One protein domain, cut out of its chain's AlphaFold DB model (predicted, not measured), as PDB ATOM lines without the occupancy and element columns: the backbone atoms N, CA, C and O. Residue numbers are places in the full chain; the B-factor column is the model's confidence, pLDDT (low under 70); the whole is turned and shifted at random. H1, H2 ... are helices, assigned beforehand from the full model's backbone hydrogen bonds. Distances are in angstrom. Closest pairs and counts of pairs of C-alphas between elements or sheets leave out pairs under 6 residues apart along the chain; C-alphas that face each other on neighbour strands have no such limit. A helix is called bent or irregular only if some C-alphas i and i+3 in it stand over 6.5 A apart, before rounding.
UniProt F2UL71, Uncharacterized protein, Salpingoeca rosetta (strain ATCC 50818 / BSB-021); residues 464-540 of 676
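This is residues 464 to 540 of the 676 residues of an uncharacterized protein of Salpingoeca rosetta (strain ATCC 50818 / BSB-021) (UniProt F2UL71). A long, lopsided helical hairpin: the long helix H2 makes the length, and the shorter helix H1 runs beside its later part, opposite ways, with a stretched-out link, residues 483 to 494, joining the two. Residues 531 to 540, which belong to H2, stick out free. The printed part has 77 residues with two named helices, H1 then H2, and no named strand; the class is all helix. The whole is extended, with a radius of gyration of the C-alphas of 19.3 A, and a rod in outline, spanning 66 by 17 by 14 A.

Look first at H2, residues 495 to 540, which has a kink of 27 degrees near residue 514. It is neither bent nor irregular, but only just: C-alphas 511 and 514 are 6.4 A apart. Next find H1, residues 464 to 482, which touches H2; the closest C-alphas of the two, those of Met 476 and Ser 520, are 6.8 A apart. H2 touches H1 with residues 516 to 527 alone. They form a helical hairpin, at a shallow tilt of 13 degrees, opposite ways. Every O i to N i+4 pair is within hydrogen-bond range in H1, and 39 of 42 are in H2.

Find C-alpha 495 at (11.533, -63.456, 24.421); from there H2 runs 64.5 A to C-alpha 540 at (17.553, -5.163, 51.425). H1 begins at C-alpha 464, at (-0.841, -13.454, 47.556), and runs 27.3 A to C-alpha 482.

The two C-alphas farthest apart, those of Thr 494 and Arg 540, are 66.6 A apart. The link from H1 to H2, 12 residues, is long. The printed part has no cut. Look at the B-factor column for the pLDDT: its mean over the printed part is 72.1, and it is under 70 at residues 464 to 488, 531, 534 to 535 and 538.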
ATOM      1  N   ASN A 464      -0.195 -13.147  48.840       46.38
ATOM      2  CA  ASN A 464      -0.841 -13.454  47.556       46.38
ATOM      3  C   ASN A 464       0.077 -14.171  46.549       46.38
ATOM      4  O   ASN A 464      -0.404 -14.959  45.735       46.38
ATOM      5  N   GLU A 465       1.386 -13.919  46.580       50.69
ATOM      6  CA  GLU A 465       2.361 -14.601  45.715       50.69
ATOM      7  C   GLU A 465       2.701 -15.997  46.265       50.69
ATOM      8  O   GLU A 465       2.705 -16.966  45.509       50.69
ATOM      9  N   MET A 466       2.874 -16.140  47.585       48.31
ATOM     10  CA  MET A 466       3.063 -17.433  48.259       48.31
ATOM     11  C   MET A 466       1.853 -18.348  48.081       48.31
ATOM     12  O   MET A 466       2.029 -19.525  47.784       48.31
ATOM     13  N   SER A 467       0.630 -17.817  48.166       47.66
ATOM     14  CA  SER A 467      -0.589 -18.595  47.915       47.66
ATOM     15  C   SER A 467      -0.642 -19.145  46.481       47.66
ATOM     16  O   SER A 467      -1.052 -20.286  46.271       47.66
ATOM     17  N   LYS A 468      -0.158 -18.387  45.483       60.00
ATOM     18  CA  LYS A 468      -0.020 -18.889  44.103       60.00
ATOM     19  C   LYS A 468       1.041 -19.985  43.991       60.00
ATOM     20  O   LYS A 468       0.811 -20.957  43.278       60.00
ATOM     21  N   VAL A 469       2.172 -19.846  44.686       54.16
ATOM     22  CA  VAL A 469       3.242 -20.861  44.710       54.16
ATOM     23  C   VAL A 469       2.764 -22.149  45.390       54.16
ATOM     24  O   VAL A 469       2.999 -23.232  44.867       54.16
ATOM     25  N   TRP A 470       2.020 -22.053  46.492       53.50
ATOM     26  CA  TRP A 470       1.464 -23.215  47.189       53.50
ATOM     27  C   TRP A 470       0.378 -23.936  46.390       53.50
ATOM     28  O   TRP A 470       0.403 -25.159  46.308       53.50
ATOM     29  N   ARG A 471      -0.508 -23.208  45.696       62.53
ATOM     30  CA  ARG A 471      -1.453 -23.838  44.753       62.53
ATOM     31  C   ARG A 471      -0.737 -24.587  43.626       62.53
ATOM     32  O   ARG A 471      -1.190 -25.652  43.225       62.53
ATOM     33  N   GLN A 472       0.387 -24.058  43.137       60.19
ATOM     34  CA  GLN A 472       1.214 -24.749  42.140       60.19
ATOM     35  C   GLN A 472       1.885 -26.007  42.712       60.19
ATOM     36  O   GLN A 472       2.013 -26.995  41.990       60.19
ATOM     37  N   ASP A 473       2.278 -26.000  43.989       53.41
ATOM     38  CA  ASP A 473       2.806 -27.183  44.679       53.41
ATOM     39  C   ASP A 473       1.719 -28.264  44.843       53.41
ATOM     40  O   ASP A 473       1.983 -29.434  44.564       53.41
ATOM     41  N   ASP A 474       0.488 -27.892  45.206       57.75
ATOM     42  CA  ASP A 474      -0.638 -28.831  45.320       57.75
ATOM     43  C   ASP A 474      -1.028 -29.441  43.964       57.75
ATOM     44  O   ASP A 474      -1.244 -30.653  43.857       57.75
ATOM     45  N   GLU A 475      -1.070 -28.629  42.902       66.19
ATOM     46  CA  GLU A 475      -1.286 -29.112  41.534       66.19
ATOM     47  C   GLU A 475      -0.168 -30.066  41.093       66.19
ATOM     48  O   GLU A 475      -0.443 -31.132  40.538       66.19
ATOM     49  N   MET A 476       1.091 -29.740  41.397       64.56
ATOM     50  CA  MET A 476       2.239 -30.596  41.096       64.56
ATOM     51  C   MET A 476       2.182 -31.921  41.872       64.56
ATOM     52  O   MET A 476       2.411 -32.983  41.293       64.56
ATOM     53  N   MET A 477       1.852 -31.889  43.164       58.56
ATOM     54  CA  MET A 477       1.716 -33.091  43.993       58.56
ATOM     55  C   MET A 477       0.544 -33.965  43.537       58.56
ATOM     56  O   MET A 477       0.653 -35.191  43.555       58.56
ATOM     57  N   SER A 478      -0.544 -33.355  43.062       63.47
ATOM     58  CA  SER A 478      -1.656 -34.055  42.412       63.47
ATOM     59  C   SER A 478      -1.215 -34.734  41.108       63.47
ATOM     60  O   SER A 478      -1.525 -35.905  40.881       63.47
ATOM     61  N   GLU A 479      -0.422 -34.061  40.270       63.16
ATOM     62  CA  GLU A 479       0.127 -34.653  39.042       63.16
ATOM     63  C   GLU A 479       1.090 -35.817  39.327       63.16
ATOM     64  O   GLU A 479       1.007 -36.853  38.662       63.16
ATOM     65  N   PHE A 480       1.931 -35.717  40.361       61.38
ATOM     66  CA  PHE A 480       2.769 -36.833  40.817       61.38
ATOM     67  C   PHE A 480       1.963 -37.985  41.423       61.38
ATOM     68  O   PHE A 480       2.295 -39.146  41.196       61.38
ATOM     69  N   ALA A 481       0.885 -37.702  42.154       60.62
ATOM     70  CA  ALA A 481      -0.007 -38.740  42.666       60.62
ATOM     71  C   ALA A 481      -0.739 -39.488  41.533       60.62
ATOM     72  O   ALA A 481      -1.069 -40.670  41.671       60.62
ATOM     73  N   ASN A 482      -0.958 -38.813  40.401       62.56
ATOM     74  CA  ASN A 482      -1.559 -39.381  39.197       62.56
ATOM     75  C   ASN A 482      -0.556 -40.112  38.289       62.56
ATOM     76  O   ASN A 482      -0.984 -40.903  37.443       62.56
ATOM     77  N   LEU A 483       0.758 -39.943  38.499       61.47
ATOM     78  CA  LEU A 483       1.806 -40.805  37.940       61.47
ATOM     79  C   LEU A 483       1.743 -42.194  38.597       61.47
ATOM     80  O   LEU A 483       2.611 -42.613  39.360       61.47
ATOM     81  N   ARG A 484       0.694 -42.957  38.284       57.97
ATOM     82  CA  ARG A 484       0.690 -44.392  38.550       57.97
ATOM     83  C   ARG A 484       1.742 -45.009  37.648       57.97
ATOM     84  O   ARG A 484       1.541 -45.076  36.439       57.97
ATOM     85  N   VAL A 485       2.834 -45.498  38.231       57.12
ATOM     86  CA  VAL A 485       3.674 -46.486  37.551       57.12
ATOM     87  C   VAL A 485       2.740 -47.660  37.251       57.12
ATOM     88  O   VAL A 485       2.244 -48.274  38.201       57.12
ATOM     89  N   PRO A 486       2.393 -47.931  35.979       58.81
ATOM     90  CA  PRO A 486       1.515 -49.044  35.671       58.81
ATOM     91  C   PRO A 486       2.168 -50.297  36.243       58.81
ATOM     92  O   PRO A 486       3.349 -50.554  36.000       58.81
ATOM     93  N   THR A 487       1.420 -51.044  37.056       62.66
ATOM     94  CA  THR A 487       1.894 -52.313  37.597       62.66
ATOM     95  C   THR A 487       2.322 -53.179  36.426       62.66
ATOM     96  O   THR A 487       1.517 -53.503  35.550       62.66
ATOM     97  N   LEU A 488       3.620 -53.489  36.373       63.88
ATOM     98  CA  LEU A 488       4.180 -54.268  35.282       63.88
ATOM     99  C   LEU A 488       3.456 -55.621  35.253       63.88
ATOM    100  O   LEU A 488       3.445 -56.322  36.271       63.88
ATOM    101  N   PRO A 489       2.820 -56.001  34.131       75.50
ATOM    102  CA  PRO A 489       2.265 -57.337  34.006       75.50
ATOM    103  C   PRO A 489       3.396 -58.357  34.163       75.50
ATOM    104  O   PRO A 489       4.554 -58.072  33.844       75.50
ATOM    105  N   LYS A 490       3.066 -59.550  34.673       82.06
ATOM    106  CA  LYS A 490       4.053 -60.626  34.847       82.06
ATOM    107  C   LYS A 490       4.821 -60.842  33.533       82.06
ATOM    108  O   LYS A 490       4.183 -60.847  32.476       82.06
ATOM    109  N   PRO A 491       6.153 -61.025  33.589       74.31
ATOM    110  CA  PRO A 491       6.964 -61.166  32.391       74.31
ATOM    111  C   PRO A 491       6.442 -62.347  31.559       74.31
ATOM    112  O   PRO A 491       6.237 -63.440  32.102       74.31
ATOM    113  N   PRO A 492       6.147 -62.139  30.269       82.31
ATOM    114  CA  PRO A 492       5.628 -63.197  29.419       82.31
ATOM    115  C   PRO A 492       6.708 -64.259  29.162       82.31
ATOM    116  O   PRO A 492       7.901 -63.979  29.187       82.31
ATOM    117  N   LYS A 493       6.292 -65.507  28.911       86.94
ATOM    118  CA  LYS A 493       7.210 -66.663  28.823       86.94
ATOM    119  C   LYS A 493       8.103 -66.676  27.577       86.94
ATOM    120  O   LYS A 493       8.994 -67.515  27.489       86.94
ATOM    121  N   THR A 494       7.857 -65.797  26.608       91.06
ATOM    122  CA  THR A 494       8.607 -65.741  25.349       91.06
ATOM    123  C   THR A 494       9.433 -64.462  25.261       91.06
ATOM    124  O   THR A 494       9.051 -63.403  25.772       91.06
ATOM    125  N   VAL A 495      10.585 -64.566  24.595       83.19
ATOM    126  CA  VAL A 495      11.533 -63.456  24.421       83.19
ATOM    127  C   VAL A 495      10.892 -62.307  23.639       83.19
ATOM    128  O   VAL A 495      11.022 -61.152  24.032       83.19
ATOM    129  N   GLU A 496      10.114 -62.610  22.598       85.81
ATOM    130  CA  GLU A 496       9.442 -61.603  21.764       85.81
ATOM    131  C   GLU A 496       8.360 -60.836  22.527       85.81
ATOM    132  O   GLU A 496       8.293 -59.610  22.445       85.81
ATOM    133  N   ALA A 497       7.554 -61.521  23.342       79.56
ATOM    134  CA  ALA A 497       6.557 -60.853  24.174       79.56
ATOM    135  C   ALA A 497       7.216 -60.008  25.278       79.56
ATOM    136  O   ALA A 497       6.688 -58.960  25.653       79.56
ATOM    137  N   THR A 498       8.382 -60.435  25.776       80.75
ATOM    138  CA  THR A 498       9.158 -59.669  26.761       80.75
ATOM    139  C   THR A 498       9.727 -58.407  26.122       80.75
ATOM    140  O   THR A 498       9.589 -57.326  26.688       80.75
ATOM    141  N   ALA A 499      10.281 -58.511  24.912       81.50
ATOM    142  CA  ALA A 499      10.760 -57.364  24.147       81.50
ATOM    143  C   ALA A 499       9.629 -56.364  23.849       81.50
ATOM    144  O   ALA A 499       9.813 -55.158  24.014       81.50
ATOM    145  N   LEU A 500       8.434 -56.852  23.493       83.62
ATOM    146  CA  LEU A 500       7.266 -56.007  23.237       83.62
ATOM    147  C   LEU A 500       6.778 -55.290  24.507       83.62
ATOM    148  O   LEU A 500       6.417 -54.114  24.462       83.62
ATOM    149  N   LEU A 501       6.793 -55.985  25.650       83.50
ATOM    150  CA  LEU A 501       6.448 -55.403  26.945       83.50
ATOM    151  C   LEU A 501       7.461 -54.328  27.356       83.50
ATOM    152  O   LEU A 501       7.054 -53.236  27.744       83.50
ATOM    153  N   VAL A 502       8.760 -54.606  27.225       81.12
ATOM    154  CA  VAL A 502       9.834 -53.644  27.513       81.12
ATOM    155  C   VAL A 502       9.703 -52.413  26.622       81.12
ATOM    156  O   VAL A 502       9.740 -51.294  27.129       81.12
ATOM    157  N   HIS A 503       9.465 -52.594  25.322       87.06
ATOM    158  CA  HIS A 503       9.246 -51.478  24.408       87.06
ATOM    159  C   HIS A 503       8.027 -50.642  24.816       87.06
ATOM    160  O   HIS A 503       8.123 -49.423  24.905       87.06
ATOM    161  N   LYS A 504       6.900 -51.281  25.160       83.06
ATOM    162  CA  LYS A 504       5.695 -50.581  25.626       83.06
ATOM    163  C   LYS A 504       5.951 -49.786  26.909       83.06
ATOM    164  O   LYS A 504       5.515 -48.645  27.003       83.06
ATOM    165  N   VAL A 505       6.687 -50.354  27.863       81.00
ATOM    166  CA  VAL A 505       7.057 -49.684  29.120       81.00
ATOM    167  C   VAL A 505       7.964 -48.490  28.853       81.00
ATOM    168  O   VAL A 505       7.683 -47.410  29.360       81.00
ATOM    169  N   ILE A 506       9.001 -48.649  28.027       83.31
ATOM    170  CA  ILE A 506       9.903 -47.552  27.650       83.31
ATOM    171  C   ILE A 506       9.111 -46.425  26.982       83.31
ATOM    172  O   ILE A 506       9.252 -45.269  27.372       83.31
ATOM    173  N   THR A 507       8.225 -46.752  26.040       84.12
ATOM    174  CA  THR A 507       7.404 -45.759  25.340       84.12
ATOM    175  C   THR A 507       6.428 -45.059  26.286       84.12
ATOM    176  O   THR A 507       6.282 -43.843  26.212       84.12
ATOM    177  N   THR A 508       5.796 -45.774  27.225       79.25
ATOM    178  CA  THR A 508       4.914 -45.166  28.238       79.25
ATOM    179  C   THR A 508       5.688 -44.292  29.227       79.25
ATOM    180  O   THR A 508       5.250 -43.188  29.531       79.25
ATOM    181  N   VAL A 509       6.861 -44.726  29.695       77.81
ATOM    182  CA  VAL A 509       7.722 -43.908  30.562       77.81
ATOM    183  C   VAL A 509       8.156 -42.640  29.827       77.81
ATOM    184  O   VAL A 509       8.039 -41.542  30.366       77.81
ATOM    185  N   HIS A 510       8.574 -42.760  28.569       82.50
ATOM    186  CA  HIS A 510       9.006 -41.616  27.775       82.50
ATOM    187  C   HIS A 510       7.853 -40.650  27.452       82.50
ATOM    188  O   HIS A 510       8.044 -39.439  27.479       82.50
ATOM    189  N   ALA A 511       6.652 -41.162  27.169       81.38
ATOM    190  CA  ALA A 511       5.495 -40.340  26.814       81.38
ATOM    191  C   ALA A 511       4.789 -39.707  28.023       81.38
ATOM    192  O   ALA A 511       4.162 -38.663  27.873       81.38
ATOM    193  N   SER A 512       4.849 -40.334  29.202       76.56
ATOM    194  CA  SER A 512       4.059 -39.913  30.368       76.56
ATOM    195  C   SER A 512       4.907 -39.406  31.530       76.56
ATOM    196  O   SER A 512       4.523 -38.441  32.174       76.56
ATOM    197  N   VAL A 513       6.060 -40.019  31.803       76.25
ATOM    198  CA  VAL A 513       6.890 -39.668  32.968       76.25
ATOM    199  C   VAL A 513       7.836 -38.516  32.637       76.25
ATOM    200  O   VAL A 513       7.986 -37.597  33.440       76.25
ATOM    201  N   LEU A 514       8.446 -38.530  31.446       79.75
ATOM    202  CA  LEU A 514       9.416 -37.507  31.040       79.75
ATOM    203  C   LEU A 514       8.812 -36.085  31.009       79.75
ATOM    204  O   LEU A 514       9.397 -35.202  31.637       79.75
ATOM    205  N   PRO A 515       7.627 -35.846  30.403       83.94
ATOM    206  CA  PRO A 515       7.028 -34.510  30.379       83.94
ATOM    207  C   PRO A 515       6.648 -34.006  31.775       83.94
ATOM    208  O   PRO A 515       6.795 -32.819  32.063       83.94
ATOM    209  N   THR A 516       6.200 -34.895  32.668       76.69
ATOM    210  CA  THR A 516       5.898 -34.525  34.056       76.69
ATOM    211  C   THR A 516       7.169 -34.150  34.811       76.69
ATOM    212  O   THR A 516       7.187 -33.111  35.460       76.69
ATOM    213  N   ILE A 517       8.262 -34.911  34.663       76.94
ATOM    214  CA  ILE A 517       9.565 -34.560  35.256       76.94
ATOM    215  C   ILE A 517      10.051 -33.198  34.742       76.94
ATOM    216  O   ILE A 517      10.517 -32.374  35.532       76.94
ATOM    217  N   GLU A 518       9.937 -32.931  33.441       83.56
ATOM    218  CA  GLU A 518      10.326 -31.646  32.853       83.56
ATOM    219  C   GLU A 518       9.463 -30.487  33.370       83.56
ATOM    220  O   GLU A 518       9.998 -29.433  33.731       83.56
ATOM    221  N   LYS A 519       8.147 -30.693  33.498       80.25
ATOM    222  CA  LYS A 519       7.223 -29.714  34.080       80.25
ATOM    223  C   LYS A 519       7.561 -29.427  35.547       80.25
ATOM    224  O   LYS A 519       7.671 -28.262  35.926       80.25
ATOM    225  N   SER A 520       7.816 -30.455  36.354       71.62
ATOM    226  CA  SER A 520       8.213 -30.301  37.759       71.62
ATOM    227  C   SER A 520       9.567 -29.614  37.903       71.62
ATOM    228  O   SER A 520       9.734 -28.750  38.761       71.62
ATOM    229  N   LYS A 521      10.530 -29.919  37.024       81.19
ATOM    230  CA  LYS A 521      11.815 -29.212  36.971       81.19
ATOM    231  C   LYS A 521      11.613 -27.718  36.703       81.19
ATOM    232  O   LYS A 521      12.247 -26.900  37.369       81.19
ATOM    233  N   ALA A 522      10.722 -27.353  35.780       80.75
ATOM    234  CA  ALA A 522      10.404 -25.954  35.495       80.75
ATOM    235  C   ALA A 522       9.735 -25.246  36.691       80.75
ATOM    236  O   ALA A 522      10.078 -24.101  36.992       80.75
ATOM    237  N   VAL A 523       8.827 -25.922  37.408       74.38
ATOM    238  CA  VAL A 523       8.204 -25.394  38.640       74.38
ATOM    239  C   VAL A 523       9.253 -25.176  39.736       74.38
ATOM    240  O   VAL A 523       9.331 -24.086  40.302       74.38
ATOM    241  N   LEU A 524      10.136 -26.151  39.974       71.38
ATOM    242  CA  LEU A 524      11.224 -26.033  40.952       71.38
ATOM    243  C   LEU A 524      12.204 -24.903  40.609       71.38
ATOM    244  O   LEU A 524      12.663 -24.192  41.502       71.38
ATOM    245  N   GLN A 525      12.505 -24.695  39.326       81.31
ATOM    246  CA  GLN A 525      13.332 -23.571  38.882       81.31
ATOM    247  C   GLN A 525      12.657 -22.220  39.149       81.31
ATOM    248  O   GLN A 525      13.311 -21.314  39.667       81.31
ATOM    249  N   LYS A 526      11.352 -22.088  38.866       78.19
ATOM    250  CA  LYS A 526      10.582 -20.878  39.207       78.19
ATOM    251  C   LYS A 526      10.555 -20.629  40.715       78.19
ATOM    252  O   LYS A 526      10.761 -19.496  41.137       78.19
ATOM    253  N   ARG A 527      10.381 -21.680  41.523       72.00
ATOM    254  CA  ARG A 527      10.419 -21.602  42.991       72.00
ATOM    255  C   ARG A 527      11.774 -21.136  43.504       72.00
ATOM    256  O   ARG A 527      11.831 -20.265  44.364       72.00
ATOM    257  N   ARG A 528      12.865 -21.679  42.961       75.81
ATOM    258  CA  ARG A 528      14.219 -21.245  43.320       75.81
ATOM    259  C   ARG A 528      14.421 -19.763  43.003       75.81
ATOM    260  O   ARG A 528      14.833 -19.022  43.883       75.81
ATOM    261  N   ALA A 529      14.024 -19.319  41.809       79.06
ATOM    262  CA  ALA A 529      14.100 -17.909  41.426       79.06
ATOM    263  C   ALA A 529      13.240 -16.995  42.322       79.06
ATOM    264  O   ALA A 529      13.686 -15.914  42.703       79.06
ATOM    265  N   PHE A 530      12.031 -17.429  42.696       76.25
ATOM    266  CA  PHE A 530      11.169 -16.704  43.634       76.25
ATOM    267  C   PHE A 530      11.803 -16.595  45.026       76.25
ATOM    268  O   PHE A 530      11.866 -15.503  45.585       76.25
ATOM    269  N   ASN A 531      12.327 -17.699  45.563       65.12
ATOM    270  CA  ASN A 531      13.004 -17.720  46.859       65.12
ATOM    271  C   ASN A 531      14.257 -16.837  46.859       65.12
ATOM    272  O   ASN A 531      14.469 -16.088  47.808       65.12
ATOM    273  N   ASP A 532      15.050 -16.869  45.786       80.38
ATOM    274  CA  ASP A 532      16.228 -16.014  45.635       80.38
ATOM    275  C   ASP A 532      15.829 -14.524  45.595       80.38
ATOM    276  O   ASP A 532      16.465 -13.686  46.242       80.38
ATOM    277  N   ALA A 533      14.732 -14.183  44.907       77.25
ATOM    278  CA  ALA A 533      14.190 -12.825  44.873       77.25
ATOM    279  C   ALA A 533      13.638 -12.375  46.240       77.25
ATOM    280  O   ALA A 533      13.883 -11.241  46.664       77.25
ATOM    281  N   LEU A 534      12.936 -13.260  46.954       66.44
ATOM    282  CA  LEU A 534      12.418 -12.999  48.297       66.44
ATOM    283  C   LEU A 534      13.560 -12.793  49.298       66.44
ATOM    284  O   LEU A 534      13.551 -11.817  50.048       66.44
ATOM    285  N   LEU A 535      14.583 -13.652  49.256       69.25
ATOM    286  CA  LEU A 535      15.788 -13.530  50.073       69.25
ATOM    287  C   LEU A 535      16.516 -12.210  49.789       69.25
ATOM    288  O   LEU A 535      16.946 -11.527  50.717       69.25
ATOM    289  N   ALA A 536      16.627 -11.807  48.520       80.19
ATOM    290  CA  ALA A 536      17.207 -10.518  48.155       80.19
ATOM    291  C   ALA A 536      16.384  -9.333  48.697       80.19
ATOM    292  O   ALA A 536      16.962  -8.360  49.187       80.19
ATOM    293  N   LYS A 537      15.045  -9.411  48.657       73.25
ATOM    294  CA  LYS A 537      14.146  -8.392  49.227       73.25
ATOM    295  C   LYS A 537      14.297  -8.300  50.749       73.25
ATOM    296  O   LYS A 537      14.417  -7.195  51.271       73.25
ATOM    297  N   LEU A 538      14.363  -9.442  51.437       60.53
ATOM    298  CA  LEU A 538      14.608  -9.527  52.880       60.53
ATOM    299  C   LEU A 538      15.960  -8.922  53.260       60.53
ATOM    300  O   LEU A 538      16.016  -8.068  54.139       60.53
ATOM    301  N   LYS A 539      17.035  -9.272  52.545       74.81
ATOM    302  CA  LYS A 539      18.367  -8.689  52.770       74.81
ATOM    303  C   LYS A 539      18.363  -7.166  52.627       74.81
ATOM    304  O   LYS A 539      18.929  -6.482  53.472       74.81
ATOM    305  N   ARG A 540      17.696  -6.623  51.599       80.00
ATOM    306  CA  ARG A 540      17.553  -5.163  51.425       80.00
ATOM    307  C   ARG A 540      16.757  -4.519  52.555       80.00
ATOM    308  O   ARG A 540      17.117  -3.436  52.997       80.00
TER     309      ARG A 540